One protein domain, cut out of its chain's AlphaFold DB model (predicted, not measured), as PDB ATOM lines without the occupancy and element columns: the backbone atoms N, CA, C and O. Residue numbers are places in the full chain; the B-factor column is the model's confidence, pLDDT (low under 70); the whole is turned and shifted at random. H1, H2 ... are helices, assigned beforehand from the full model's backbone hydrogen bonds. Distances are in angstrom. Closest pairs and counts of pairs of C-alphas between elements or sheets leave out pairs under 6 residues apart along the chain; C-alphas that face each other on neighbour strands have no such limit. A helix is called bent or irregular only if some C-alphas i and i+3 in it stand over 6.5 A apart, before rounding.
ATOM      1  N   GLY A  39      51.571  -3.481 123.347       58.69
ATOM      2  CA  GLY A  39      50.231  -3.590 123.948       58.69
ATOM      3  C   GLY A  39      50.216  -3.780 125.476       58.69
ATOM      4  O   GLY A  39      49.167  -3.605 126.084       58.69
ATOM      5  N   SER A  40      51.358  -4.138 126.083       70.06
ATOM      6  CA  SER A  40      51.637  -4.068 127.524       70.06
ATOM      7  C   SER A  40      53.143  -4.245 127.772       70.06
ATOM      8  O   SER A  40      53.712  -5.287 127.422       70.06
ATOM      9  N   PHE A  41      53.797  -3.264 128.400       73.94
ATOM     10  CA  PHE A  41      55.195  -3.346 128.845       73.94
ATOM     11  C   PHE A  41      55.450  -4.587 129.697       73.94
ATOM     12  O   PHE A  41      56.457  -5.279 129.540       73.94
ATOM     13  N   ALA A  42      54.508  -4.891 130.583       71.00
ATOM     14  CA  ALA A  42      54.596  -6.006 131.507       71.00
ATOM     15  C   ALA A  42      54.511  -7.373 130.805       71.00
ATOM     16  O   ALA A  42      55.043  -8.358 131.311       71.00
ATOM     17  N   ASN A  43      53.867  -7.459 129.637       77.25
ATOM     18  CA  ASN A  43      53.871  -8.682 128.831       77.25
ATOM     19  C   ASN A  43      55.166  -8.807 128.031       77.25
ATOM     20  O   ASN A  43      55.794  -9.861 128.075       77.25
ATOM     21  N   LEU A  44      55.642  -7.724 127.402       79.94
ATOM     22  CA  LEU A  44      56.917  -7.755 126.675       79.94
ATOM     23  C   LEU A  44      58.096  -8.101 127.593       79.94
ATOM     24  O   LEU A  44      58.965  -8.879 127.210       79.94
ATOM     25  N   THR A  45      58.103  -7.562 128.812       80.56
ATOM     26  CA  THR A  45      59.157  -7.814 129.803       80.56
ATOM     27  C   THR A  45      59.250  -9.297 130.177       80.56
ATOM     28  O   THR A  45      60.349  -9.819 130.343       80.56
ATOM     29  N   LEU A  46      58.114  -9.994 130.280       81.38
ATOM     30  CA  LEU A  46      58.078 -11.409 130.662       81.38
ATOM     31  C   LEU A  46      58.232 -12.359 129.468       81.38
ATOM     32  O   LEU A  46      58.896 -13.384 129.587       81.38
ATOM     33  N   GLU A  47      57.635 -12.030 128.321       85.94
ATOM     34  CA  GLU A  47      57.659 -12.876 127.123       85.94
ATOM     35  C   GLU A  47      58.959 -12.718 126.323       85.94
ATOM     36  O   GLU A  47      59.440 -13.678 125.719       85.94
ATOM     37  N   ASN A  48      59.546 -11.516 126.313       86.06
ATOM     38  CA  ASN A  48      60.773 -11.210 125.582       86.06
ATOM     39  C   ASN A  48      61.680 -10.220 126.348       86.06
ATOM     40  O   ASN A  48      61.876  -9.075 125.919       86.06
ATOM     41  N   PRO A  49      62.299 -10.665 127.460       85.75
ATOM     42  CA  PRO A  49      63.142  -9.815 128.304       85.75
ATOM     43  C   PRO A  49      64.339  -9.215 127.552       85.75
ATOM     44  O   PRO A  49      64.795  -8.119 127.871       85.75
ATOM     45  N   SER A  50      64.851  -9.899 126.521       83.12
ATOM     46  CA  SER A  50      65.958  -9.397 125.699       83.12
ATOM     47  C   SER A  50      65.551  -8.215 124.821       83.12
ATOM     48  O   SER A  50      66.305  -7.247 124.732       83.12
ATOM     49  N   ALA A  51      64.370  -8.270 124.196       83.31
ATOM     50  CA  ALA A  51      63.845  -7.145 123.426       83.31
ATOM     51  C   ALA A  51      63.562  -5.944 124.333       83.31
ATOM     52  O   ALA A  51      63.913  -4.818 123.987       83.31
ATOM     53  N   MET A  52      62.995  -6.200 125.514       85.69
ATOM     54  CA  MET A  52      62.735  -5.161 126.501       85.69
ATOM     55  C   MET A  52      64.030  -4.473 126.949       85.69
ATOM     56  O   MET A  52      64.145  -3.254 126.873       85.69
ATOM     57  N   LYS A  53      65.047  -5.255 127.321       85.38
ATOM     58  CA  LYS A  53      66.353  -4.720 127.711       85.38
ATOM     59  C   LYS A  53      66.993  -3.868 126.608       85.38
ATOM     60  O   LYS A  53      67.498  -2.791 126.895       85.38
ATOM     61  N   ALA A  54      66.933  -4.311 125.350       83.94
ATOM     62  CA  ALA A  54      67.489  -3.558 124.223       83.94
ATOM     63  C   ALA A  54      66.783  -2.209 124.003       83.94
ATOM     64  O   ALA A  54      67.435  -1.217 123.680       83.94
ATOM     65  N   LEU A  55      65.461  -2.159 124.191       82.25
ATOM     66  CA  LEU A  55      64.699  -0.913 124.121       82.25
ATOM     67  C   LEU A  55      65.074   0.042 125.256       82.25
ATOM     68  O   LEU A  55      65.246   1.233 125.017       82.25
ATOM     69  N   ILE A  56      65.247  -0.477 126.469       84.81
ATOM     70  CA  ILE A  56      65.640   0.332 127.625       84.81
ATOM     71  C   ILE A  56      67.066   0.874 127.471       84.81
ATOM     72  O   ILE A  56      67.284   2.064 127.681       84.81
ATOM     73  N   GLU A  57      68.011   0.065 126.983       84.06
ATOM     74  CA  GLU A  57      69.363   0.530 126.635       84.06
ATOM     75  C   GLU A  57      69.341   1.626 125.548       84.06
ATOM     76  O   GLU A  57      70.189   2.522 125.544       84.06
ATOM     77  N   ALA A  58      68.385   1.578 124.611       81.81
ATOM     78  CA  ALA A  58      68.212   2.625 123.606       81.81
ATOM     79  C   ALA A  58      67.681   3.932 124.219       81.81
ATOM     80  O   ALA A  58      68.165   5.001 123.847       81.81
ATOM     81  N   VAL A  59      66.753   3.852 125.182       82.06
ATOM     82  CA  VAL A  59      66.273   5.021 125.941       82.06
ATOM     83  C   VAL A  59      67.413   5.666 126.723       82.06
ATOM     84  O   VAL A  59      67.579   6.877 126.640       82.06
ATOM     85  N   GLU A  60      68.242   4.883 127.423       82.06
ATOM     86  CA  GLU A  60      69.392   5.426 128.162       82.06
ATOM     87  C   GLU A  60      70.364   6.174 127.244       82.06
ATOM     88  O   GLU A  60      70.778   7.290 127.552       82.06
ATOM     89  N   LYS A  61      70.703   5.591 126.088       81.88
ATOM     90  CA  LYS A  61      71.593   6.240 125.111       81.88
ATOM     91  C   LYS A  61      71.005   7.532 124.556       81.88
ATOM     92  O   LYS A  61      71.745   8.487 124.338       81.88
ATOM     93  N   TYR A  62      69.701   7.546 124.315       80.56
ATOM     94  CA  TYR A  62      69.003   8.725 123.827       80.56
ATOM     95  C   TYR A  62      68.955   9.841 124.884       80.56
ATOM     96  O   TYR A  62      69.275  10.980 124.568       80.56
ATOM     97  N   GLU A  63      68.659   9.520 126.146       77.38
ATOM     98  CA  GLU A  63      68.673  10.487 127.258       77.38
ATOM     99  C   GLU A  63      70.066  11.100 127.471       77.38
ATOM    100  O   GLU A  63      70.194  12.310 127.642       77.38
ATOM    101  N   VAL A  64      71.131  10.296 127.379       80.62
ATOM    102  CA  VAL A  64      72.511  10.812 127.427       80.62
ATOM    103  C   VAL A  64      72.767  11.792 126.279       80.62
ATOM    104  O   VAL A  64      73.282  12.883 126.513       80.62
ATOM    105  N   ALA A  65      72.355  11.445 125.055       76.81
ATOM    106  CA  ALA A  65      72.519  12.314 123.891       76.81
ATOM    107  C   ALA A  65      71.733  13.634 124.023       76.81
ATOM    108  O   ALA A  65      72.223  14.683 123.607       76.81
ATOM    109  N   ILE A  66      70.545  13.601 124.639       75.31
ATOM    110  CA  ILE A  66      69.765  14.804 124.954       75.31
ATOM    111  C   ILE A  66      70.530  15.715 125.905       75.31
ATOM    112  O   ILE A  66      70.624  16.913 125.644       75.31
ATOM    113  N   VAL A  67      71.035  15.172 127.014       74.69
ATOM    114  CA  VAL A  67      71.719  15.965 128.045       74.69
ATOM    115  C   VAL A  67      72.970  16.620 127.462       74.69
ATOM    116  O   VAL A  67      73.157  17.824 127.614       74.69
ATOM    117  N   GLU A  68      73.772  15.866 126.705       78.56
ATOM    118  CA  GLU A  68      74.951  16.399 126.013       78.56
ATOM    119  C   GLU A  68      74.585  17.513 125.015       78.56
ATOM    120  O   GLU A  68      75.287  18.525 124.915       78.56
ATOM    121  N   TYR A  69      73.465  17.370 124.298       73.75
ATOM    122  CA  TYR A  69      72.967  18.398 123.382       73.75
ATOM    123  C   TYR A  69      72.456  19.645 124.119       73.75
ATOM    124  O   TYR A  69      72.734  20.766 123.695       73.75
ATOM    125  N   GLN A  70      71.745  19.478 125.237       71.44
ATOM    126  CA  GLN A  70      71.289  20.589 126.077       71.44
ATOM    127  C   GLN A  70      72.468  21.363 126.671       71.44
ATOM    128  O   GLN A  70      72.442  22.591 126.683       71.44
ATOM    129  N   ASP A  71      73.521  20.677 127.112       73.94
ATOM    130  CA  ASP A  71      74.749  21.312 127.597       73.94
ATOM    131  C   ASP A  71      75.456  22.113 126.495       73.94
ATOM    132  O   ASP A  71      76.021  23.178 126.763       73.94
ATOM    133  N   ILE A  83      62.368  19.692 126.406       54.28
ATOM    134  CA  ILE A  83      62.527  18.277 126.078       54.28
ATOM    135  C   ILE A  83      61.946  17.466 127.239       54.28
ATOM    136  O   ILE A  83      62.343  17.644 128.389       54.28
ATOM    137  N   THR A  84      60.947  16.639 126.941       56.72
ATOM    138  CA  THR A  84      60.319  15.724 127.902       56.72
ATOM    139  C   THR A  84      61.213  14.497 128.055       56.72
ATOM    140  O   THR A  84      61.612  13.921 127.046       56.72
ATOM    141  N   SER A  85      61.526  14.083 129.285       69.38
ATOM    142  CA  SER A  85      62.292  12.852 129.511       69.38
ATOM    143  C   SER A  85      61.473  11.634 129.058       69.38
ATOM    144  O   SER A  85      60.377  11.377 129.569       69.38
ATOM    145  N   ILE A  86      62.007  10.865 128.102       76.00
ATOM    146  CA  ILE A  86      61.433   9.578 127.688       76.00
ATOM    147  C   ILE A  86      61.485   8.596 128.862       76.00
ATOM    148  O   ILE A  86      60.535   7.839 129.053       76.00
ATOM    149  N   LYS A  87      62.535   8.636 129.694       78.31
ATOM    150  CA  LYS A  87      62.644   7.815 130.912       78.31
ATOM    151  C   LYS A  87      61.430   8.013 131.827       78.31
ATOM    152  O   LYS A  87      60.792   7.030 132.203       78.31
ATOM    153  N   GLU A  88      61.051   9.255 132.130       74.19
ATOM    154  CA  GLU A  88      59.869   9.550 132.959       74.19
ATOM    155  C   GLU A  88      58.565   9.035 132.332       74.19
ATOM    156  O   GLU A  88      57.732   8.426 133.014       74.19
ATOM    157  N   ALA A  89      58.388   9.240 131.022       76.62
ATOM    158  CA  ALA A  89      57.213   8.764 130.296       76.62
ATOM    159  C   ALA A  89      57.109   7.226 130.315       76.62
ATOM    160  O   ALA A  89      56.024   6.680 130.531       76.62
ATOM    161  N   VAL A  90      58.240   6.531 130.158       78.56
ATOM    162  CA  VAL A  90      58.330   5.066 130.204       78.56
ATOM    163  C   VAL A  90      58.037   4.537 131.603       78.56
ATOM    164  O   VAL A  90      57.227   3.622 131.728       78.56
ATOM    165  N   ILE A  91      58.620   5.115 132.659       78.50
ATOM    166  CA  ILE A  91      58.342   4.717 134.052       78.50
ATOM    167  C   ILE A  91      56.845   4.876 134.358       78.50
ATOM    168  O   ILE A  91      56.206   3.962 134.888       78.50
ATOM    169  N   LYS A  92      56.253   6.008 133.957       77.75
ATOM    170  CA  LYS A  92      54.823   6.281 134.145       77.75
ATOM    171  C   LYS A  92      53.934   5.280 133.408       77.75
ATOM    172  O   LYS A  92      52.913   4.862 133.958       77.75
ATOM    173  N   GLN A  93      54.301   4.894 132.186       81.19
ATOM    174  CA  GLN A  93      53.552   3.893 131.433       81.19
ATOM    175  C   GLN A  93      53.735   2.484 132.013       81.19
ATOM    176  O   GLN A  93      52.740   1.788 132.195       81.19
ATOM    177  N   CYS A  94      54.957   2.104 132.404       82.19
ATOM    178  CA  CYS A  94      55.235   0.832 133.076       82.19
ATOM    179  C   CYS A  94      54.357   0.666 134.317       82.19
ATOM    180  O   CYS A  94      53.726  -0.369 134.482       82.19
ATOM    181  N   ARG A  95      54.235   1.707 135.150       78.56
ATOM    182  CA  ARG A  95      53.375   1.667 136.337       78.56
ATOM    183  C   ARG A  95      51.900   1.416 135.999       78.56
ATOM    184  O   ARG A  95      51.259   0.612 136.666       78.56
ATOM    185  N   ARG A  96      51.346   2.084 134.982       81.56
ATOM    186  CA  ARG A  96      49.945   1.860 134.569       81.56
ATOM    187  C   ARG A  96      49.728   0.432 134.087       81.56
ATOM    188  O   ARG A  96      48.750  -0.205 134.473       81.56
ATOM    189  N   ASP A  97      50.658  -0.073 133.283       83.88
ATOM    190  CA  ASP A  97      50.610  -1.441 132.772       83.88
ATOM    191  C   ASP A  97      50.744  -2.455 133.911       83.88
ATOM    192  O   ASP A  97      50.091  -3.497 133.901       83.88
ATOM    193  N   PHE A  98      51.549  -2.132 134.920       85.81
ATOM    194  CA  PHE A  98      51.713  -2.927 136.122       85.81
ATOM    195  C   PHE A  98      50.449  -2.979 136.987       85.81
ATOM    196  O   PHE A  98      50.039  -4.059 137.420       85.81
ATOM    197  N   GLU A  99      49.802  -1.837 137.218       83.00
ATOM    198  CA  GLU A  99      48.522  -1.766 137.929       83.00
ATOM    199  C   GLU A  99      47.443  -2.565 137.182       83.00
ATOM    200  O   GLU A  99      46.789  -3.412 137.792       83.00
ATOM    201  N   SER A 100      47.321  -2.381 135.860       86.12
ATOM    202  CA  SER A 100      46.375  -3.135 135.023       86.12
ATOM    203  C   SER A 100      46.636  -4.638 135.096       86.12
ATOM    204  O   SER A 100      45.734  -5.406 135.416       86.12
ATOM    205  N   LYS A 101      47.887  -5.062 134.882       87.25
ATOM    206  CA  LYS A 101      48.258  -6.481 134.906       87.25
ATOM    207  C   LYS A 101      47.973  -7.129 136.253       87.25
ATOM    208  O   LYS A 101      47.499  -8.260 136.292       87.25
ATOM    209  N   SER A 102      48.263  -6.430 137.349       85.69
ATOM    210  CA  SER A 102      48.008  -6.950 138.693       85.69
ATOM    211  C   SER A 102      46.515  -7.240 138.880       85.69
ATOM    212  O   SER A 102      46.151  -8.338 139.291       85.69
ATOM    213  N   VAL A 103      45.641  -6.309 138.482       87.50
ATOM    214  CA  VAL A 103      44.180  -6.492 138.539       87.50
ATOM    215  C   VAL A 103      43.706  -7.612 137.606       87.50
ATOM    216  O   VAL A 103      42.864  -8.422 138.004       87.50
ATOM    217  N   ASP A 104      44.256  -7.702 136.395       88.38
ATOM    218  CA  ASP A 104      43.884  -8.723 135.408       88.38
ATOM    219  C   ASP A 104      44.236 -10.136 135.888       88.38
ATOM    220  O   ASP A 104      43.441 -11.070 135.732       88.38
ATOM    221  N   VAL A 105      45.409 -10.307 136.511       90.50
ATOM    222  CA  VAL A 105      45.852 -11.594 137.070       90.50
ATOM    223  C   VAL A 105      44.926 -12.042 138.197       90.50
ATOM    224  O   VAL A 105      44.458 -13.182 138.163       90.50
ATOM    225  N   PHE A 106      44.620 -11.154 139.146       90.69
ATOM    226  CA  PHE A 106      43.672 -11.445 140.223       90.69
ATOM    227  C   PHE A 106      42.294 -11.800 139.664       90.69
ATOM    228  O   PHE A 106      41.757 -12.858 139.975       90.69
ATOM    229  N   THR A 107      41.752 -10.970 138.773       90.19
ATOM    230  CA  THR A 107      40.426 -11.180 138.174       90.19
ATOM    231  C   THR A 107      40.340 -12.525 137.455       90.19
ATOM    232  O   THR A 107      39.393 -13.280 137.662       90.19
ATOM    233  N   THR A 108      41.351 -12.866 136.651       92.00
ATOM    234  CA  THR A 108      41.388 -14.125 135.893       92.00
ATOM    235  C   THR A 108      41.401 -15.342 136.817       92.00
ATOM    236  O   THR A 108      40.651 -16.292 136.598       92.00
ATOM    237  N   ILE A 109      42.239 -15.320 137.858       92.12
ATOM    238  CA  ILE A 109      42.357 -16.436 138.806       92.12
ATOM    239  C   ILE A 109      41.096 -16.538 139.677       92.12
ATOM    240  O   ILE A 109      40.618 -17.644 139.915       92.12
ATOM    241  N   HIS A 110      40.496 -15.415 140.079       89.81
ATOM    242  CA  HIS A 110      39.244 -15.404 140.838       89.81
ATOM    243  C   HIS A 110      38.047 -15.928 140.051       89.81
ATOM    244  O   HIS A 110      37.246 -16.658 140.630       89.81
ATOM    245  N   ILE A 111      37.921 -15.584 138.764       90.44
ATOM    246  CA  ILE A 111      36.873 -16.136 137.891       90.44
ATOM    247  C   ILE A 111      37.045 -17.650 137.793       90.44
ATOM    248  O   ILE A 111      36.102 -18.391 138.046       90.44
ATOM    249  N   TYR A 112      38.269 -18.113 137.527       90.38
ATOM    250  CA  TYR A 112      38.549 -19.544 137.463       90.38
ATOM    251  C   TYR A 112      38.229 -20.260 138.782       90.38
ATOM    252  O   TYR A 112      37.641 -21.337 138.771       90.38
ATOM    253  N   ALA A 113      38.584 -19.673 139.926       89.44
ATOM    254  CA  ALA A 113      38.264 -20.244 141.228       89.44
ATOM    255  C   ALA A 113      36.756 -20.241 141.507       89.44
ATOM    256  O   ALA A 113      36.243 -21.223 142.023       89.44
ATOM    257  N   ALA A 114      36.035 -19.179 141.135       88.44
ATOM    258  CA  ALA A 114      34.583 -19.103 141.286       88.44
ATOM    259  C   ALA A 114      33.855 -20.159 140.441       88.44
ATOM    260  O   ALA A 114      32.902 -20.762 140.921       88.44
ATOM    261  N   ASP A 115      34.330 -20.415 139.220       89.38
ATOM    262  CA  ASP A 115      33.733 -21.399 138.310       89.38
ATOM    263  C   ASP A 115      33.942 -22.856 138.768       89.38
ATOM    264  O   ASP A 115      33.210 -23.745 138.335       89.38
ATOM    265  N   ASN A 116      34.940 -23.112 139.625       87.88
ATOM    266  CA  ASN A 116      35.316 -24.455 140.083       87.88
ATOM    267  C   ASN A 116      35.096 -24.690 141.588       87.88
ATOM    268  O   ASN A 116      35.403 -25.781 142.066       87.88
ATOM    269  N   ALA A 117      34.629 -23.692 142.339       86.38
ATOM    270  CA  ALA A 117      34.444 -23.817 143.779       86.38
ATOM    271  C   ALA A 117      33.191 -24.631 144.119       86.38
ATOM    272  O   ALA A 117      32.121 -24.414 143.546       86.38
ATOM    273  N   ASP A 118      33.314 -25.512 145.110       85.62
ATOM    274  CA  ASP A 118      32.153 -26.114 145.762       85.62
ATOM    275  C   ASP A 118      31.402 -25.036 146.565       85.62
ATOM    276  O   ASP A 118      32.027 -24.191 147.208       85.62
ATOM    277  N   GLU A 119      30.061 -25.062 146.554       80.25
ATOM    278  CA  GLU A 119      29.231 -24.049 147.239       80.25
ATOM    279  C   GLU A 119      29.570 -23.926 148.736       80.25
ATOM    280  O   GLU A 119      29.547 -22.824 149.286       80.25
ATOM    281  N   ASP A 120      29.958 -25.039 149.366       79.62
ATOM    282  CA  ASP A 120      30.312 -25.118 150.786       79.62
ATOM    283  C   ASP A 120      31.736 -24.603 151.105       79.62
ATOM    284  O   ASP A 120      32.029 -24.328 152.266       79.62
ATOM    285  N   ASP A 121      32.614 -24.439 150.104       84.25
ATOM    286  CA  ASP A 121      33.998 -23.940 150.259       84.25
ATOM    287  C   ASP A 121      34.317 -22.773 149.301       84.25
ATOM    288  O   ASP A 121      35.466 -22.497 148.933       84.25
ATOM    289  N   ALA A 122      33.281 -22.039 148.889       85.38
ATOM    290  CA  ALA A 122      33.435 -20.885 148.011       85.38
ATOM    291  C   ALA A 122      34.376 -19.836 148.620       85.38
ATOM    292  O   ALA A 122      35.182 -19.230 147.914       85.38
ATOM    293  N   TYR A 123      34.319 -19.648 149.939       85.00
ATOM    294  CA  TYR A 123      35.152 -18.675 150.635       85.00
ATOM    295  C   TYR A 123      36.632 -19.081 150.677       85.00
ATOM    296  O   TYR A 123      37.506 -18.285 150.318       85.00
ATOM    297  N   GLY A 124      36.922 -20.334 151.043       88.00
ATOM    298  CA  GLY A 124      38.286 -20.857 151.085       88.00
ATOM    299  C   GLY A 124      38.935 -20.917 149.702       88.00
ATOM    300  O   GLY A 124      40.092 -20.514 149.532       88.00
ATOM    301  N   SER A 125      38.157 -21.292 148.684       89.56
ATOM    302  CA  SER A 125      38.580 -21.262 147.278       89.56
ATOM    303  C   SER A 125      38.977 -19.853 146.826       89.56
ATOM    304  O   SER A 125      39.973 -19.671 146.121       89.56
ATOM    305  N   GLN A 126      38.239 -18.831 147.267       90.06
ATOM    306  CA  GLN A 126      38.532 -17.438 146.939       90.06
ATOM    307  C   GLN A 126      39.808 -16.924 147.613       90.06
ATOM    308  O   GLN A 126      40.581 -16.232 146.956       90.06
ATOM    309  N   LEU A 127      40.069 -17.272 148.876       91.31
ATOM    310  CA  LEU A 127      41.328 -16.901 149.532       91.31
ATOM    311  C   LEU A 127      42.528 -17.640 148.919       91.31
ATOM    312  O   LEU A 127      43.581 -17.047 148.694       91.31
ATOM    313  N   THR A 128      42.360 -18.919 148.583       92.31
ATOM    314  CA  THR A 128      43.387 -19.701 147.880       92.31
ATOM    315  C   THR A 128      43.748 -19.048 146.543       92.31
ATOM    316  O   THR A 128      44.926 -18.913 146.211       92.31
ATOM    317  N   ALA A 129      42.745 -18.573 145.799       92.50
ATOM    318  CA  ALA A 129      42.932 -17.824 144.560       92.50
ATOM    319  C   ALA A 129      43.724 -16.521 144.770       92.50
ATOM    320  O   ALA A 129      44.650 -16.248 144.005       92.50
ATOM    321  N   THR A 130      43.423 -15.762 145.832       92.12
ATOM    322  CA  THR A 130      44.182 -14.562 146.236       92.12
ATOM    323  C   THR A 130      45.655 -14.904 146.477       92.12
ATOM    324  O   THR A 130      46.538 -14.267 145.901       92.12
ATOM    325  N   ILE A 131      45.946 -15.951 147.263       92.38
ATOM    326  CA  ILE A 131      47.322 -16.398 147.553       92.38
ATOM    327  C   ILE A 131      48.046 -16.825 146.267       92.38
ATOM    328  O   ILE A 131      49.205 -16.457 146.053       92.38
ATOM    329  N   GLN A 132      47.377 -17.562 145.376       93.19
ATOM    330  CA  GLN A 132      47.944 -17.992 144.093       93.19
ATOM    331  C   GLN A 132      48.262 -16.808 143.172       93.19
ATOM    332  O   GLN A 132      49.356 -16.748 142.602       93.19
ATOM    333  N   ALA A 133      47.336 -15.855 143.044       92.00
ATOM    334  CA  ALA A 133      47.523 -14.650 142.241       92.00
ATOM    335  C   ALA A 133      48.687 -13.806 142.765       92.00
ATOM    336  O   ALA A 133      49.580 -13.427 142.001       92.00
ATOM    337  N   ALA A 134      48.723 -13.590 144.077       91.06
ATOM    338  CA  ALA A 134      49.775 -12.840 144.736       91.06
ATOM    339  C   ALA A 134      51.148 -13.519 144.570       91.06
ATOM    340  O   ALA A 134      52.117 -12.877 144.166       91.06
ATOM    341  N   THR A 135      51.226 -14.838 144.775       91.19
ATOM    342  CA  THR A 135      52.457 -15.627 144.576       91.19
ATOM    343  C   THR A 135      52.965 -15.540 143.139       91.19
ATOM    344  O   THR A 135      54.164 -15.361 142.915       91.19
ATOM    345  N   LYS A 136      52.059 -15.624 142.156       91.56
ATOM    346  CA  LYS A 136      52.407 -15.495 140.739       91.56
ATOM    347  C   LYS A 136      53.055 -14.142 140.447       91.56
ATOM    348  O   LYS A 136      54.129 -14.107 139.857       91.56
ATOM    349  N   LEU A 137      52.440 -13.047 140.896       89.62
ATOM    350  CA  LEU A 137      52.960 -11.698 140.665       89.62
ATOM    351  C   LEU A 137      54.304 -11.458 141.365       89.62
ATOM    352  O   LEU A 137      55.209 -10.870 140.775       89.62
ATOM    353  N   VAL A 138      54.476 -11.958 142.592       88.12
ATOM    354  CA  VAL A 138      55.757 -11.878 143.317       88.12
ATOM    355  C   VAL A 138      56.872 -12.591 142.550       88.12
ATOM    356  O   VAL A 138      57.975 -12.060 142.424       88.12
ATOM    357  N   GLY A 139      56.580 -13.757 141.965       87.50
ATOM    358  CA  GLY A 139      57.525 -14.487 141.114       87.50
ATOM    359  C   GLY A 139      57.960 -13.718 139.858       87.50
ATOM    360  O   GLY A 139      59.042 -13.970 139.326       87.50
ATOM    361  N   GLU A 140      57.161 -12.750 139.405       88.81
ATOM    362  CA  GLU A 140      57.447 -11.915 138.233       88.81
ATOM    363  C   GLU A 140      58.367 -10.717 138.547       88.81
ATOM    364  O   GLU A 140      58.915 -10.123 137.618       88.81
ATOM    365  N   ILE A 141      58.624 -10.392 139.826       85.75
ATOM    366  CA  ILE A 141      59.493  -9.262 140.219       85.75
ATOM    367  C   ILE A 141      60.917  -9.421 139.679       85.75
ATOM    368  O   ILE A 141      61.477  -8.496 139.090       85.75
ATOM    369  N   GLU A 142      61.511 -10.602 139.845       84.69
ATOM    370  CA  GLU A 142      62.902 -10.838 139.459       84.69
ATOM    371  C   GLU A 142      63.139 -10.785 137.935       84.69
ATOM    372  O   GLU A 142      64.113 -10.156 137.504       84.69
ATOM    373  N   PRO A 143      62.286 -11.403 137.089       85.88
ATOM    374  CA  PRO A 143      62.324 -11.202 135.642       85.88
ATOM    375  C   PRO A 143      62.230  -9.731 135.226       85.88
ATOM    376  O   PRO A 143      63.021  -9.290 134.389       85.88
ATOM    377  N   VAL A 144      61.312  -8.968 135.835       85.06
ATOM    378  CA  VAL A 144      61.138  -7.538 135.544       85.06
ATOM    379  C   VAL A 144      62.403  -6.770 135.908       85.06
ATOM    380  O   VAL A 144      62.965  -6.089 135.055       85.06
ATOM    381  N   ARG A 145      62.934  -6.964 137.119       85.50
ATOM    382  CA  ARG A 145      64.149  -6.296 137.611       85.50
ATOM    383  C   ARG A 145      65.351  -6.445 136.672       85.50
ATOM    384  O   ARG A 145      66.135  -5.517 136.523       85.50
ATOM    385  N   LYS A 146      65.511  -7.598 136.017       86.94
ATOM    386  CA  LYS A 146      66.646  -7.870 135.109       86.94
ATOM    387  C   LYS A 146      66.595  -7.103 133.786       86.94
ATOM    388  O   LYS A 146      67.615  -7.046 133.095       86.94
ATOM    389  N   CYS A 147      65.435  -6.567 133.416       86.06
ATOM    390  CA  CYS A 147      65.238  -5.877 132.143       86.06
ATOM    391  C   CYS A 147      65.566  -4.382 132.210       86.06
ATOM    392  O   CYS A 147      65.718  -3.764 131.158       86.06
ATOM    393  N   PHE A 148      65.695  -3.818 133.415       86.50
ATOM    394  CA  PHE A 148      65.881  -2.386 133.628       86.50
ATOM    395  C   PHE A 148      67.184  -2.077 134.387       86.50
ATOM    396  O   PHE A 148      67.674  -2.913 135.153       86.50
ATOM    397  N   PRO A 149      67.757  -0.877 134.197       83.50
ATOM    398  CA  PRO A 149      68.871  -0.376 134.987       83.50
ATOM    399  C   PRO A 149      68.468  -0.177 136.452       83.50
ATOM    400  O   PRO A 149      67.312   0.108 136.767       83.50
ATOM    401  N   LYS A 150      69.430  -0.317 137.371       80.56
ATOM    402  CA  LYS A 150      69.158  -0.245 138.819       80.56
ATOM    403  C   LYS A 150      68.667   1.131 139.275       80.56
ATOM    404  O   LYS A 150      67.886   1.206 140.210       80.56
ATOM    405  N   ASP A 151      69.121   2.196 138.628       79.00
ATOM    406  CA  ASP A 151      68.761   3.590 138.919       79.00
ATOM    407  C   ASP A 151      67.358   3.980 138.421       79.00
ATOM    408  O   ASP A 151      66.932   5.116 138.608       79.00
ATOM    409  N   TRP A 152      66.647   3.072 137.744       82.12
ATOM    410  CA  TRP A 152      65.257   3.296 137.348       82.12
ATOM    411  C   TRP A 152      64.254   2.849 138.414       82.12
ATOM    412  O   TRP A 152      63.085   3.202 138.298       82.12
ATOM    413  N   GLU A 153      64.679   2.051 139.403       81.81
ATOM    414  CA  GLU A 153      63.841   1.576 140.522       81.81
ATOM    415  C   GLU A 153      62.499   0.944 140.075       81.81
ATOM    416  O   GLU A 153      61.485   0.978 140.770       81.81
ATOM    417  N   ILE A 154      62.461   0.341 138.881       83.81
ATOM    418  CA  ILE A 154      61.239  -0.239 138.294       83.81
ATOM    419  C   ILE A 154      60.704  -1.408 139.122       83.81
ATOM    420  O   ILE A 154      59.493  -1.609 139.226       83.81
ATOM    421  N   ASP A 155      61.602  -2.173 139.730       82.81
ATOM    422  CA  ASP A 155      61.259  -3.243 140.656       82.81
ATOM    423  C   ASP A 155      60.543  -2.705 141.901       82.81
ATOM    424  O   ASP A 155      59.604  -3.347 142.369       82.81
ATOM    425  N   LEU A 156      60.898  -1.505 142.376       83.06
ATOM    426  CA  LEU A 156      60.213  -0.823 143.475       83.06
ATOM    427  C   LEU A 156      58.771  -0.460 143.089       83.06
ATOM    428  O   LEU A 156      57.834  -0.717 143.848       83.06
ATOM    429  N   HIS A 157      58.573   0.073 141.880       82.50
ATOM    430  CA  HIS A 157      57.239   0.379 141.359       82.50
ATOM    431  C   HIS A 157      56.379  -0.874 141.179       82.50
ATOM    432  O   HIS A 157      55.210  -0.875 141.565       82.50
ATOM    433  N   TRP A 158      56.949  -1.952 140.639       87.06
ATOM    434  CA  TRP A 158      56.243  -3.225 140.485       87.06
ATOM    435  C   TRP A 158      55.858  -3.822 141.842       87.06
ATOM    436  O   TRP A 158      54.698  -4.159 142.076       87.06
ATOM    437  N   SER A 159      56.808  -3.841 142.774       85.88
ATOM    438  CA  SER A 159      56.622  -4.260 144.163       85.88
ATOM    439  C   SER A 159      55.509  -3.475 144.863       85.88
ATOM    440  O   SER A 159      54.714  -4.062 145.598       85.88
ATOM    441  N   LEU A 160      55.394  -2.170 144.601       84.75
ATOM    442  CA  LEU A 160      54.336  -1.318 145.142       84.75
ATOM    443  C   LEU A 160      52.962  -1.660 144.552       84.75
ATOM    444  O   LEU A 160      51.985  -1.756 145.295       84.75
ATOM    445  N   CYS A 161      52.872  -1.865 143.235       83.62
ATOM    446  CA  CYS A 161      51.631  -2.288 142.581       83.62
ATOM    447  C   CYS A 161      51.134  -3.623 143.150       83.62
ATOM    448  O   CYS A 161      49.972  -3.721 143.544       83.62
ATOM    449  N   ILE A 162      52.031  -4.606 143.278       86.06
ATOM    450  CA  ILE A 162      51.716  -5.919 143.853       86.06
ATOM    451  C   ILE A 162      51.255  -5.765 145.297       86.06
ATOM    452  O   ILE A 162      50.175  -6.237 145.640       86.06
ATOM    453  N   SER A 163      52.038  -5.072 146.128       83.88
ATOM    454  CA  SER A 163      51.716  -4.876 147.544       83.88
ATOM    455  C   SER A 163      50.342  -4.238 147.736       83.88
ATOM    456  O   SER A 163      49.600  -4.666 148.612       83.88
ATOM    457  N   ASN A 164      49.985  -3.259 146.901       83.19
ATOM    458  CA  ASN A 164      48.694  -2.574 146.969       83.19
ATOM    459  C   ASN A 164      47.515  -3.475 146.596       83.19
ATOM    460  O   ASN A 164      46.487  -3.449 147.269       83.19
ATOM    461  N   VAL A 165      47.637  -4.243 145.509       85.00
ATOM    462  CA  VAL A 165      46.561  -5.150 145.091       85.00
ATOM    463  C   VAL A 165      46.418  -6.283 146.103       85.00
ATOM    464  O   VAL A 165      45.304  -6.574 146.527       85.00
ATOM    465  N   CYS A 166      47.535  -6.847 146.570       86.81
ATOM    466  CA  CYS A 166      47.530  -7.896 147.586       86.81
ATOM    467  C   CYS A 166      46.914  -7.401 148.895       86.81
ATOM    468  O   CYS A 166      46.005  -8.042 149.406       86.81
ATOM    469  N   SER A 167      47.364  -6.265 149.439       85.50
ATOM    470  CA  SER A 167      46.854  -5.765 150.721       85.50
ATOM    471  C   SER A 167      45.360  -5.457 150.661       85.50
ATOM    472  O   SER A 167      44.629  -5.821 151.579       85.50
ATOM    473  N   SER A 168      44.888  -4.854 149.564       85.75
ATOM    474  CA  SER A 168      43.468  -4.568 149.366       85.75
ATOM    475  C   SER A 168      42.633  -5.841 149.236       85.75
ATOM    476  O   SER A 168      41.576  -5.931 149.859       85.75
ATOM    477  N   ASP A 169      43.082  -6.810 148.434       88.88
ATOM    478  CA  ASP A 169      42.327  -8.043 148.213       88.88
ATOM    479  C   ASP A 169      42.324  -8.908 149.479       88.88
ATOM    480  O   ASP A 169      41.257  -9.303 149.934       88.88
ATOM    481  N   PHE A 170      43.469  -9.088 150.152       91.06
ATOM    482  CA  PHE A 170      43.520  -9.799 151.435       91.06
ATOM    483  C   PHE A 170      42.627  -9.148 152.490       91.06
ATOM    484  O   PHE A 170      41.849  -9.861 153.116       91.06
ATOM    485  N   LEU A 171      42.666  -7.818 152.659       89.19
ATOM    486  CA  LEU A 171      41.775  -7.120 153.595       89.19
ATOM    487  C   LEU A 171      40.303  -7.392 153.284       89.19
ATOM    488  O   LEU A 171      39.520  -7.685 154.187       89.19
ATOM    489  N   GLN A 172      39.913  -7.355 152.011       89.88
ATOM    490  CA  GLN A 172      38.549  -7.689 151.609       89.88
ATOM    491  C   GLN A 172      38.210  -9.160 151.911       89.88
ATOM    492  O   GLN A 172      37.134  -9.445 152.439       89.88
ATOM    493  N   LYS A 173      39.133 -10.087 151.629       90.19
ATOM    494  CA  LYS A 173      39.004 -11.541 151.840       90.19
ATOM    495  C   LYS A 173      39.228 -11.988 153.282       90.19
ATOM    496  O   LYS A 173      39.129 -13.177 153.560       90.19
ATOM    497  N   ILE A 174      39.492 -11.089 154.220       90.88
ATOM    498  CA  ILE A 174      39.370 -11.393 155.651       90.88
ATOM    499  C   ILE A 174      38.147 -10.716 156.274       90.88
ATOM    500  O   ILE A 174      37.883 -10.911 157.454       90.88
ATOM    501  N   GLY A 175      37.351  -9.975 155.496       90.12
ATOM    502  CA  GLY A 175      36.159  -9.281 155.993       90.12
ATOM    503  C   GLY A 175      36.439  -7.880 156.545       90.12
ATOM    504  O   GLY A 175      35.684  -7.390 157.381       90.12
ATOM    505  N   GLY A 176      37.507  -7.228 156.080       89.88
ATOM    506  CA  GLY A 176      37.893  -5.870 156.455       89.88
ATOM    507  C   GLY A 176      38.970  -5.807 157.547       89.88
ATOM    508  O   GLY A 176      39.582  -6.825 157.874       89.88
ATOM    509  N   PRO A 177      39.215  -4.615 158.124       87.38
ATOM    510  CA  PRO A 177      40.277  -4.398 159.113       87.38
ATOM    511  C   PRO A 177      40.059  -5.162 160.426       87.38
ATOM    512  O   PRO A 177      41.008  -5.359 161.172       87.38
ATOM    513  N   ASP A 178      38.831  -5.613 160.694       89.00
ATOM    514  CA  ASP A 178      38.486  -6.391 161.887       89.00
ATOM    515  C   ASP A 178      38.551  -7.913 161.658       89.00
ATOM    516  O   ASP A 178      38.342  -8.684 162.594       89.00
ATOM    517  N   GLY A 179      38.814  -8.375 160.429       91.44
ATOM    518  CA  GLY A 179      38.966  -9.804 160.148       91.44
ATOM    519  C   GLY A 179      37.685 -10.635 160.327       91.44
ATOM    520  O   GLY A 179      37.764 -11.802 160.708       91.44
ATOM    521  N   HIS A 180      36.500 -10.061 160.079       92.19
ATOM    522  CA  HIS A 180      35.200 -10.691 160.363       92.19
ATOM    523  C   HIS A 180      34.975 -12.078 159.748       92.19
ATOM    524  O   HIS A 180      34.189 -12.849 160.295       92.19
ATOM    525  N   ASN A 181      35.663 -12.403 158.656       93.06
ATOM    526  CA  ASN A 181      35.490 -13.673 157.957       93.06
ATOM    527  C   ASN A 181      36.579 -14.704 158.309       93.06
ATOM    528  O   ASN A 181      36.519 -15.839 157.847       93.06
ATOM    529  N   LEU A 182      37.578 -14.344 159.125       94.12
ATOM    530  CA  LEU A 182      38.621 -15.281 159.562       94.12
ATOM    531  C   LEU A 182      38.069 -16.524 160.284       94.12
ATOM    532  O   LEU A 182      38.590 -17.608 160.023       94.12
ATOM    533  N   PRO A 183      37.016 -16.436 161.128       94.44
ATOM    534  CA  PRO A 183      36.455 -17.617 161.787       94.44
ATOM    535  C   PRO A 183      35.827 -18.645 160.836       94.44
ATOM    536  O   PRO A 183      35.608 -19.787 161.235       94.44
ATOM    537  N   GLU A 184      35.514 -18.254 159.597       91.81
ATOM    538  CA  GLU A 184      34.963 -19.147 158.569       91.81
ATOM    539  C   GLU A 184      36.063 -19.920 157.825       91.81
ATOM    540  O   GLU A 184      35.780 -20.898 157.134       91.81
ATOM    541  N   LEU A 185      37.327 -19.507 157.973       92.75
ATOM    542  CA  LEU A 185      38.465 -20.165 157.346       92.75
ATOM    543  C   LEU A 185      38.879 -21.420 158.108       92.75
ATOM    544  O   LEU A 185      38.868 -21.471 159.339       92.75
ATOM    545  N   SER A 186      39.326 -22.423 157.352       92.38
ATOM    546  CA  SER A 186      39.963 -23.604 157.921       92.38
ATOM    547  C   SER A 186      41.350 -23.271 158.482       92.38
ATOM    548  O   SER A 186      42.038 -22.357 158.024       92.38
ATOM    549  N   ILE A 187      41.803 -24.072 159.447       92.69
ATOM    550  CA  ILE A 187      43.128 -23.924 160.068       92.69
ATOM    551  C   ILE A 187      44.257 -23.968 159.029       92.69
ATOM    552  O   ILE A 187      45.219 -23.212 159.146       92.69
ATOM    553  N   THR A 188      44.146 -24.820 158.007       92.12
ATOM    554  CA  THR A 188      45.145 -24.906 156.931       92.12
ATOM    555  C   THR A 188      45.187 -23.626 156.104       92.12
ATOM    556  O   THR A 188      46.270 -23.123 155.843       92.12
ATOM    557  N   LEU A 189      44.032 -23.031 155.787       93.00
ATOM    558  CA  LEU A 189      43.981 -21.763 155.051       93.00
ATOM    559  C   LEU A 189      44.528 -20.588 155.868       93.00
ATOM    560  O   LEU A 189      45.199 -19.716 155.318       93.00
ATOM    561  N   LEU A 190      44.283 -20.566 157.182       95.50
ATOM    562  CA  LEU A 190      44.897 -19.579 158.073       95.50
ATOM    563  C   LEU A 190      46.424 -19.726 158.087       95.50
ATOM    564  O   LEU A 190      47.133 -18.725 158.007       95.50
ATOM    565  N   LEU A 191      46.934 -20.961 158.145       95.12
ATOM    566  CA  LEU A 191      48.369 -21.240 158.068       95.12
ATOM    567  C   LEU A 191      48.967 -20.837 156.716       95.12
ATOM    568  O   LEU A 191      50.040 -20.236 156.704       95.12
ATOM    569  N   ASP A 192      48.282 -21.107 155.606       94.00
ATOM    570  CA  ASP A 192      48.725 -20.707 154.267       94.00
ATOM    571  C   ASP A 192      48.813 -19.182 154.148       94.00
ATOM    572  O   ASP A 192      49.815 -18.654 153.663       94.00
ATOM    573  N   LEU A 193      47.809 -18.460 154.657       94.75
ATOM    574  CA  LEU A 193      47.802 -16.998 154.695       94.75
ATOM    575  C   LEU A 193      48.965 -16.447 155.532       94.75
ATOM    576  O   LEU A 193      49.711 -15.588 155.066       94.75
ATOM    577  N   ILE A 194      49.141 -16.957 156.752       95.31
ATOM    578  CA  ILE A 194      50.231 -16.572 157.658       95.31
ATOM    579  C   ILE A 194      51.592 -16.795 156.990       95.31
ATOM    580  O   ILE A 194      52.423 -15.886 156.940       95.31
ATOM    581  N   THR A 195      51.800 -17.994 156.449       94.00
ATOM    582  CA  THR A 195      53.047 -18.418 155.801       94.00
ATOM    583  C   THR A 195      53.347 -17.556 154.588       94.00
ATOM    584  O   THR A 195      54.484 -17.120 154.399       94.00
ATOM    585  N   TRP A 196      52.325 -17.272 153.779       93.94
ATOM    586  CA  TRP A 196      52.471 -16.431 152.605       93.94
ATOM    587  C   TRP A 196      52.855 -14.998 152.978       93.94
ATOM    588  O   TRP A 196      53.774 -14.448 152.371       93.94
ATOM    589  N   VAL A 197      52.214 -14.403 153.992       92.75
ATOM    590  CA  VAL A 197      52.565 -13.047 154.439       92.75
ATOM    591  C   VAL A 197      53.993 -12.999 154.985       92.75
ATOM    592  O   VAL A 197      54.742 -12.095 154.619       92.75
ATOM    593  N   GLU A 198      54.409 -13.975 155.799       92.00
ATOM    594  CA  GLU A 198      55.791 -14.051 156.293       92.00
ATOM    595  C   GLU A 198      56.791 -14.166 155.134       92.00
ATOM    596  O   GLU A 198      57.750 -13.396 155.067       92.00
ATOM    597  N   PHE A 199      56.536 -15.061 154.176       90.81
ATOM    598  CA  PHE A 199      57.363 -15.223 152.979       90.81
ATOM    599  C   PHE A 199      57.446 -13.936 152.147       90.81
ATOM    600  O   PHE A 199      58.534 -13.539 151.713       90.81
ATOM    601  N   PHE A 200      56.310 -13.272 151.933       88.25
ATOM    602  CA  PHE A 200      56.229 -12.019 151.193       88.25
ATOM    603  C   PHE A 200      57.048 -10.930 151.883       88.25
ATOM    604  O   PHE A 200      57.937 -10.340 151.269       88.25
ATOM    605  N   CYS A 201      56.804 -10.699 153.173       86.50
ATOM    606  CA  CYS A 201      57.507  -9.690 153.951       86.50
ATOM    607  C   CYS A 201      59.015  -9.965 154.017       86.50
ATOM    608  O   CYS A 201      59.792  -9.031 153.831       86.50
ATOM    609  N   GLU A 202      59.451 -11.217 154.202       86.75
ATOM    610  CA  GLU A 202      60.877 -11.571 154.168       86.75
ATOM    611  C   GLU A 202      61.507 -11.299 152.793       86.75
ATOM    612  O   GLU A 202      62.596 -10.723 152.711       86.75
ATOM    613  N   THR A 203      60.817 -11.673 151.711       84.69
ATOM    614  CA  THR A 203      61.280 -11.435 150.335       84.69
ATOM    615  C   THR A 203      61.438  -9.938 150.069       84.69
ATOM    616  O   THR A 203      62.464  -9.499 149.545       84.69
ATOM    617  N   PHE A 204      60.457  -9.140 150.493       81.50
ATOM    618  CA  PHE A 204      60.458  -7.688 150.326       81.50
ATOM    619  C   PHE A 204      61.512  -6.991 151.187       81.50
ATOM    620  O   PHE A 204      62.235  -6.135 150.685       81.50
ATOM    621  N   GLU A 205      61.655  -7.359 152.459       83.94
ATOM    622  CA  GLU A 205      62.687  -6.789 153.335       83.94
ATOM    623  C   GLU A 205      64.101  -7.145 152.873       83.94
ATOM    624  O   GLU A 205      65.023  -6.339 153.022       83.94
ATOM    625  N   SER A 206      64.284  -8.334 152.291       84.00
ATOM    626  CA  SER A 206      65.558  -8.722 151.688       84.00
ATOM    627  C   SER A 206      65.855  -7.938 150.409       84.00
ATOM    628  O   SER A 206      67.026  -7.672 150.131       84.00
ATOM    629  N   ALA A 207      64.834  -7.604 149.617       81.38
ATOM    630  CA  ALA A 207      64.986  -6.808 148.401       81.38
ATOM    631  C   ALA A 207      65.223  -5.319 148.713       81.38
ATOM    632  O   ALA A 207      66.050  -4.685 148.058       81.38
ATOM    633  N   TYR A 208      64.564  -4.791 149.751       81.88
ATOM    634  CA  TYR A 208      64.575  -3.372 150.119       81.88
ATOM    635  C   TYR A 208      64.858  -3.170 151.622       81.88
ATOM    636  O   TYR A 208      63.947  -2.876 152.404       81.88
ATOM    637  N   PRO A 209      66.129  -3.269 152.062       80.50
ATOM    638  CA  PRO A 209      66.491  -3.174 153.479       80.50
ATOM    639  C   PRO A 209      66.080  -1.858 154.154       80.50
ATOM    640  O   PRO A 209      65.790  -1.844 155.347       80.50
ATOM    641  N   SER A 210      65.994  -0.759 153.398       76.81
ATOM    642  CA  SER A 210      65.557   0.560 153.881       76.81
ATOM    643  C   SER A 210      64.102   0.582 154.375       76.81
ATOM    644  O   SER A 210      63.754   1.415 155.210       76.81
ATOM    645  N   ILE A 211      63.256  -0.358 153.934       73.50
ATOM    646  CA  ILE A 211      61.879  -0.521 154.438       73.50
ATOM    647  C   ILE A 211      61.880  -1.127 155.846       73.50
ATOM    648  O   ILE A 211      60.948  -0.915 156.621       73.50
ATOM    649  N   LYS A 212      62.923  -1.877 156.215       70.38
ATOM    650  CA  LYS A 212      63.021  -2.522 157.530       70.38
ATOM    651  C   LYS A 212      63.109  -1.509 158.675       70.38
ATOM    652  O   LYS A 212      62.628  -1.790 159.766       70.38
ATOM    653  N   GLU A 213      63.697  -0.340 158.419       69.56
ATOM    654  CA  GLU A 213      63.905   0.719 159.416       69.56
ATOM    655  C   GLU A 213      62.705   1.674 159.554       69.56
ATOM    656  O   GLU A 213      62.581   2.368 160.567       69.56
ATOM    657  N   LYS A 214      61.783   1.695 158.576       67.44
ATOM    658  CA  LYS A 214      60.551   2.494 158.643       67.44
ATOM    659  C   LYS A 214      59.528   1.790 159.546       67.44
ATOM    660  O   LYS A 214      58.856   0.844 159.146       67.44
ATOM    661  N   ASN A 215      59.455   2.243 160.799       54.62
ATOM    662  CA  ASN A 215      58.624   1.653 161.853       54.62
ATOM    663  C   ASN A 215      57.104   1.757 161.553       54.62
ATOM    664  O   ASN A 215      56.646   2.814 161.112       54.62
ATOM    665  N   PRO A 216      56.297   0.737 161.903       52.69
ATOM    666  CA  PRO A 216      54.850   0.690 161.651       52.69
ATOM    667  C   PRO A 216      54.008   1.717 162.434       52.69
ATOM    668  O   PRO A 216      52.853   1.951 162.100       52.69
ATOM    669  N   GLY A 217      54.563   2.352 163.470       49.34
ATOM    670  CA  GLY A 217      53.790   3.118 164.458       49.34
ATOM    671  C   GLY A 217      53.229   4.481 164.024       49.34
ATOM    672  O   GLY A 217      52.511   5.083 164.814       49.34
ATOM    673  N   ASN A 218      53.542   4.985 162.824       48.72
ATOM    674  CA  ASN A 218      53.179   6.353 162.410       48.72
ATOM    675  C   ASN A 218      52.277   6.452 161.168       48.72
ATOM    676  O   ASN A 218      51.909   7.566 160.799       48.72
ATOM    677  N   ILE A 219      51.912   5.342 160.519       54.38
ATOM    678  CA  ILE A 219      51.113   5.385 159.286       54.38
ATOM    679  C   ILE A 219      49.701   4.881 159.592       54.38
ATOM    680  O   ILE A 219      49.513   3.709 159.911       54.38
ATOM    681  N   SER A 220      48.713   5.776 159.514       56.59
ATOM    682  CA  SER A 220      47.302   5.412 159.672       56.59
ATOM    683  C   SER A 220      46.888   4.411 158.592       56.59
ATOM    684  O   SER A 220      47.113   4.643 157.402       56.59
ATOM    685  N   ILE A 221      46.239   3.323 159.014       59.72
ATOM    686  CA  ILE A 221      45.618   2.314 158.141       59.72
ATOM    687  C   ILE A 221      44.623   2.967 157.169       59.72
ATOM    688  O   ILE A 221      44.494   2.550 156.021       59.72
ATOM    689  N   GLU A 222      43.966   4.035 157.621       57.50
ATOM    690  CA  GLU A 222      42.836   4.661 156.938       57.50
ATOM    691  C   GLU A 222      43.242   5.594 155.789       57.50
ATOM    692  O   GLU A 222      42.434   5.856 154.900       57.50
ATOM    693  N   SER A 223      44.478   6.101 155.776       62.16
ATOM    694  CA  SER A 223      44.932   7.062 154.767       62.16
ATOM    695  C   SER A 223      46.025   6.451 153.901       62.16
ATOM    696  O   SER A 223      47.216   6.605 154.182       62.16
ATOM    697  N   ARG A 224      45.605   5.762 152.836       66.06
ATOM    698  CA  ARG A 224      46.495   5.325 151.756       66.06
ATOM    699  C   ARG A 224      47.351   6.520 151.297       66.06
ATOM    700  O   ARG A 224      46.767   7.554 150.967       66.06
ATOM    701  N   PRO A 225      48.689   6.400 151.250       61.41
ATOM    702  CA  PRO A 225      49.536   7.454 150.707       61.41
ATOM    703  C   PRO A 225      49.156   7.726 149.250       61.41
ATOM    704  O   PRO A 225      49.067   6.791 148.445       61.41
ATOM    705  N   ASP A 226      48.915   8.993 148.910       58.72
ATOM    706  CA  ASP A 226      48.726   9.393 147.520       58.72
ATOM    707  C   ASP A 226      50.077   9.281 146.811       58.72
ATOM    708  O   ASP A 226      50.982  10.084 146.999       58.72
ATOM    709  N   LEU A 227      50.222   8.242 145.988       55.78
ATOM    710  CA  LEU A 227      51.450   7.915 145.247       55.78
ATOM    711  C   LEU A 227      51.737   8.876 144.082       55.78
ATOM    712  O   LEU A 227      52.564   8.591 143.214       55.78
ATOM    713  N   LEU A 228      50.953   9.942 143.976       49.19
ATOM    714  CA  LEU A 228      51.036  10.968 142.958       49.19
ATOM    715  C   LEU A 228      50.863  12.303 143.672       49.19
ATOM    716  O   LEU A 228      49.814  12.558 144.260       49.19
ATOM    717  N   ASN A 229      51.855  13.183 143.550       51.12
ATOM    718  CA  ASN A 229      51.663  14.596 143.859       51.12
ATOM    719  C   ASN A 229      50.450  15.132 143.074       51.12
ATOM    720  O   ASN A 229      50.171  14.646 141.976       51.12
ATOM    721  N   GLY A 230      49.753  16.150 143.595       44.72
ATOM    722  CA  GLY A 230      48.503  16.695 143.024       44.72
ATOM    723  C   GLY A 230      48.545  17.093 141.535       44.72
ATOM    724  O   GLY A 230      47.495  17.240 140.913       44.72
ATOM    725  N   ASP A 231      49.740  17.182 140.943       43.94
ATOM    726  CA  ASP A 231      49.970  17.501 139.531       43.94
ATOM    727  C   ASP A 231      50.175  16.259 138.630       43.94
ATOM    728  O   ASP A 231      50.211  16.381 137.402       43.94
ATOM    729  N   GLY A 232      50.317  15.055 139.205       51.91
ATOM    730  CA  GLY A 232      50.437  13.769 138.501       51.91
ATOM    731  C   GLY A 232      51.699  13.602 137.637       51.91
ATOM    732  O   GLY A 232      51.688  12.801 136.690       51.91
ATOM    733  N   ARG A 233      52.748  14.397 137.902       43.91
ATOM    734  CA  ARG A 233      53.947  14.523 137.048       43.91
ATOM    735  C   ARG A 233      55.263  14.105 137.703       43.91
ATOM    736  O   ARG A 233      56.052  13.488 137.007       43.91
ATOM    737  N   GLU A 234      55.469  14.358 138.993       53.94
ATOM    738  CA  GLU A 234      56.692  13.946 139.702       53.94
ATOM    739  C   GLU A 234      56.386  12.833 140.700       53.94
ATOM    740  O   GLU A 234      55.452  12.944 141.500       53.94
ATOM    741  N   ILE A 235      57.165  11.754 140.618       57.34
ATOM    742  CA  ILE A 235      57.126  10.635 141.554       57.34
ATOM    743  C   ILE A 235      58.278  10.839 142.529       57.34
ATOM    744  O   ILE A 235      59.436  10.799 142.119       57.34
ATOM    745  N   ASN A 236      57.971  11.063 143.803       68.19
ATOM    746  CA  ASN A 236      58.990  11.086 144.840       68.19
ATOM    747  C   ASN A 236      59.304   9.631 145.245       68.19
ATOM    748  O   ASN A 236      58.388   8.918 145.670       68.19
ATOM    749  N   PRO A 237      60.560   9.160 145.137       70.25
ATOM    750  CA  PRO A 237      60.960   7.847 145.647       70.25
ATOM    751  C   PRO A 237      60.583   7.647 147.122       70.25
ATOM    752  O   PRO A 237      60.266   6.531 147.537       70.25
ATOM    753  N   GLU A 238      60.543   8.723 147.916       75.00
ATOM    754  CA  GLU A 238      60.083   8.662 149.305       75.00
ATOM    755  C   GLU A 238      58.605   8.259 149.415       75.00
ATOM    756  O   GLU A 238      58.292   7.410 150.247       75.00
ATOM    757  N   ASP A 239      57.729   8.754 148.532       75.69
ATOM    758  CA  ASP A 239      56.295   8.416 148.519       75.69
ATOM    759  C   ASP A 239      56.071   6.946 148.125       75.69
ATOM    760  O   ASP A 239      55.192   6.269 148.660       75.69
ATOM    761  N   VAL A 240      56.889   6.418 147.205       76.25
ATOM    762  CA  VAL A 240      56.860   4.998 146.802       76.25
ATOM    763  C   VAL A 240      57.278   4.109 147.972       76.25
ATOM    764  O   VAL A 240      56.630   3.100 148.262       76.25
ATOM    765  N   MET A 241      58.334   4.514 148.678       79.75
ATOM    766  CA  MET A 241      58.812   3.839 149.880       79.75
ATOM    767  C   MET A 241      57.796   3.908 151.026       79.75
ATOM    768  O   MET A 241      57.642   2.930 151.756       79.75
ATOM    769  N   ASP A 242      57.090   5.028 151.185       80.19
ATOM    770  CA  ASP A 242      56.017   5.187 152.173       80.19
ATOM    771  C   ASP A 242      54.787   4.342 151.816       80.19
ATOM    772  O   ASP A 242      54.206   3.701 152.693       80.19
ATOM    773  N   GLY A 243      54.436   4.245 150.531       80.56
ATOM    774  CA  GLY A 243      53.388   3.348 150.040       80.56
ATOM    775  C   GLY A 243      53.703   1.871 150.279       80.56
ATOM    776  O   GLY A 243      52.839   1.113 150.722       80.56
ATOM    777  N   LEU A 244      54.950   1.461 150.048       82.50
ATOM    778  CA  LEU A 244      55.407   0.105 150.349       82.50
ATOM    779  C   LEU A 244      55.413  -0.175 151.853       82.50
ATOM    780  O   LEU A 244      54.978  -1.246 152.274       82.50
ATOM    781  N   ALA A 245      55.863   0.785 152.665       82.56
ATOM    782  CA  ALA A 245      55.797   0.676 154.117       82.56
ATOM    783  C   ALA A 245      54.344   0.541 154.602       82.56
ATOM    784  O   ALA A 245      54.054  -0.326 155.424       82.56
ATOM    785  N   TRP A 246      53.412   1.327 154.048       84.62
ATOM    786  CA  TRP A 246      51.979   1.210 154.335       84.62
ATOM    787  C   TRP A 246      51.438  -0.182 153.984       84.62
ATOM    788  O   TRP A 246      50.840  -0.836 154.835       84.62
ATOM    789  N   ALA A 247      51.689  -0.678 152.769       83.75
ATOM    790  CA  ALA A 247      51.167  -1.973 152.333       83.75
ATOM    791  C   ALA A 247      51.774  -3.147 153.122       83.75
ATOM    792  O   ALA A 247      51.064  -4.083 153.486       83.75
ATOM    793  N   LYS A 248      53.063  -3.064 153.468       85.56
ATOM    794  CA  LYS A 248      53.718  -3.998 154.391       85.56
ATOM    795  C   LYS A 248      53.025  -4.010 155.756       85.56
ATOM    796  O   LYS A 248      52.762  -5.084 156.288       85.56
ATOM    797  N   ASN A 249      52.719  -2.840 156.319       85.50
ATOM    798  CA  ASN A 249      52.022  -2.747 157.606       85.50
ATOM    799  C   ASN A 249      50.609  -3.342 157.526       85.50
ATOM    800  O   ASN A 249      50.182  -4.004 158.465       85.50
ATOM    801  N   MET A 250      49.914  -3.164 156.397       86.50
ATOM    802  CA  MET A 250      48.605  -3.785 156.160       86.50
ATOM    803  C   MET A 250      48.683  -5.304 156.156       86.50
ATOM    804  O   MET A 250      47.884  -5.963 156.814       86.50
ATOM    805  N   LEU A 251      49.662  -5.868 155.454       90.06
ATOM    806  CA  LEU A 251      49.850  -7.315 155.424       90.06
ATOM    807  C   LEU A 251      50.241  -7.860 156.803       90.06
ATOM    808  O   LEU A 251      49.717  -8.894 157.204       90.06
ATOM    809  N   TRP A 252      51.071  -7.151 157.573       91.06
ATOM    810  CA  TRP A 252      51.354  -7.533 158.962       91.06
ATOM    811  C   TRP A 252      50.120  -7.488 159.865       91.06
ATOM    812  O   TRP A 252      50.007  -8.315 160.765       91.06
ATOM    813  N   GLU A 253      49.183  -6.571 159.625       90.31
ATOM    814  CA  GLU A 253      47.917  -6.546 160.357       90.31
ATOM    815  C   GLU A 253      47.016  -7.729 159.975       90.31
ATOM    816  O   GLU A 253      46.479  -8.402 160.854       90.31
ATOM    817  N   VAL A 254      46.932  -8.063 158.681       92.06
ATOM    818  CA  VAL A 254      46.274  -9.293 158.203       92.06
ATOM    819  C   VAL A 254      46.901 -10.529 158.859       92.06
ATOM    820  O   VAL A 254      46.181 -11.390 159.361       92.06
ATOM    821  N   HIS A 255      48.235 -10.603 158.912       93.94
ATOM    822  CA  HIS A 255      48.969 -11.677 159.587       93.94
ATOM    823  C   HIS A 255      48.647 -11.740 161.077       93.94
ATOM    824  O   HIS A 255      48.364 -12.824 161.582       93.94
ATOM    825  N   ARG A 256      48.627 -10.598 161.778       94.88
ATOM    826  CA  ARG A 256      48.289 -10.528 163.205       94.88
ATOM    827  C   ARG A 256      46.895 -11.093 163.471       94.88
ATOM    828  O   ARG A 256      46.751 -11.936 164.353       94.88
ATOM    829  N   LEU A 257      45.897 -10.660 162.700       95.19
ATOM    830  CA  LEU A 257      44.514 -11.122 162.832       95.19
ATOM    831  C   LEU A 257      44.389 -12.620 162.516       95.19
ATOM    832  O   LEU A 257      43.817 -13.372 163.305       95.19
ATOM    833  N   ALA A 258      44.983 -13.075 161.408       95.75
ATOM    834  CA  ALA A 258      44.975 -14.485 161.019       95.75
ATOM    835  C   ALA A 258      45.674 -15.371 162.060       95.75
ATOM    836  O   ALA A 258      45.177 -16.443 162.398       95.75
ATOM    837  N   LYS A 259      46.798 -14.906 162.620       96.12
ATOM    838  CA  LYS A 259      47.520 -15.567 163.714       96.12
ATOM    839  C   LYS A 259      46.653 -15.683 164.963       96.12
ATOM    840  O   LYS A 259      46.626 -16.748 165.573       96.12
TER     841      LYS A 259
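Overview. This is residues 39 to 71 and 83 to 259 of the 686 residues of the protein "Hypothetical protein" of Ditylum brightwellii (UniProt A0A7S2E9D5). Five helices, H3, H4, H5, H6 and H8, stand side by side in an elongated up-and-down bundle, each running against the one before it, with H5 in the middle. At one end H1 packs on H3 and H4, and H2 runs out past the bundle to Asp 71. The 210 printed residues hold eight named helices, H1 to H8 in chain order, and no named strand: all helix, compact, radius of gyration of the C-alphas 18.8 A, spans 66 by 39 by 30 A.

Arrangement. Start at H1, residues 41 to 47, which touches H2, residues 49 to 71, only at the corner, C-alphas 45 and 52 closest at 5.5 A. H3, residues 86 to 116, and H4, residues 119 to 145, form a hairpin tilted a shallow 27 degrees; the closest C-alphas, Phe 106 and Ala 133, are 5.4 A apart. H5, residues 154 to 173, touches H8, residues 237 to 259, closest at C-alphas 160 and 244, 5.5 A. H6, residues 187 to 207, touches H8 at C-alphas 194 and 255, the closest, 5.4 A; H7, residues 209 to 212, is passed over. Every O i to N i+4 pair is within hydrogen-bond range in H2, H3, H5, H6 and H8; H1 has 2 of 3, H4 18 of 23, and H7 is too short.

Along the chain. Find C-alpha 41 at (55.195, -3.346, 128.845), where H1 begins. H3 spans 44.7 A and irregular H4, C-alphas 120 and 123 being 8.1 A apart, 40.3 A. H8 ends at C-alpha 259, (47.520, -15.567, 163.714).

Size, cuts and confidence. Residues 72 to 82 are not printed, a 12.7 A gap between C-alphas 71 and 83. Links H5 to H6 and H7 to H8 are long. Look for pLDDT under 70 at residues 39, 83 to 85 and 213 to 236.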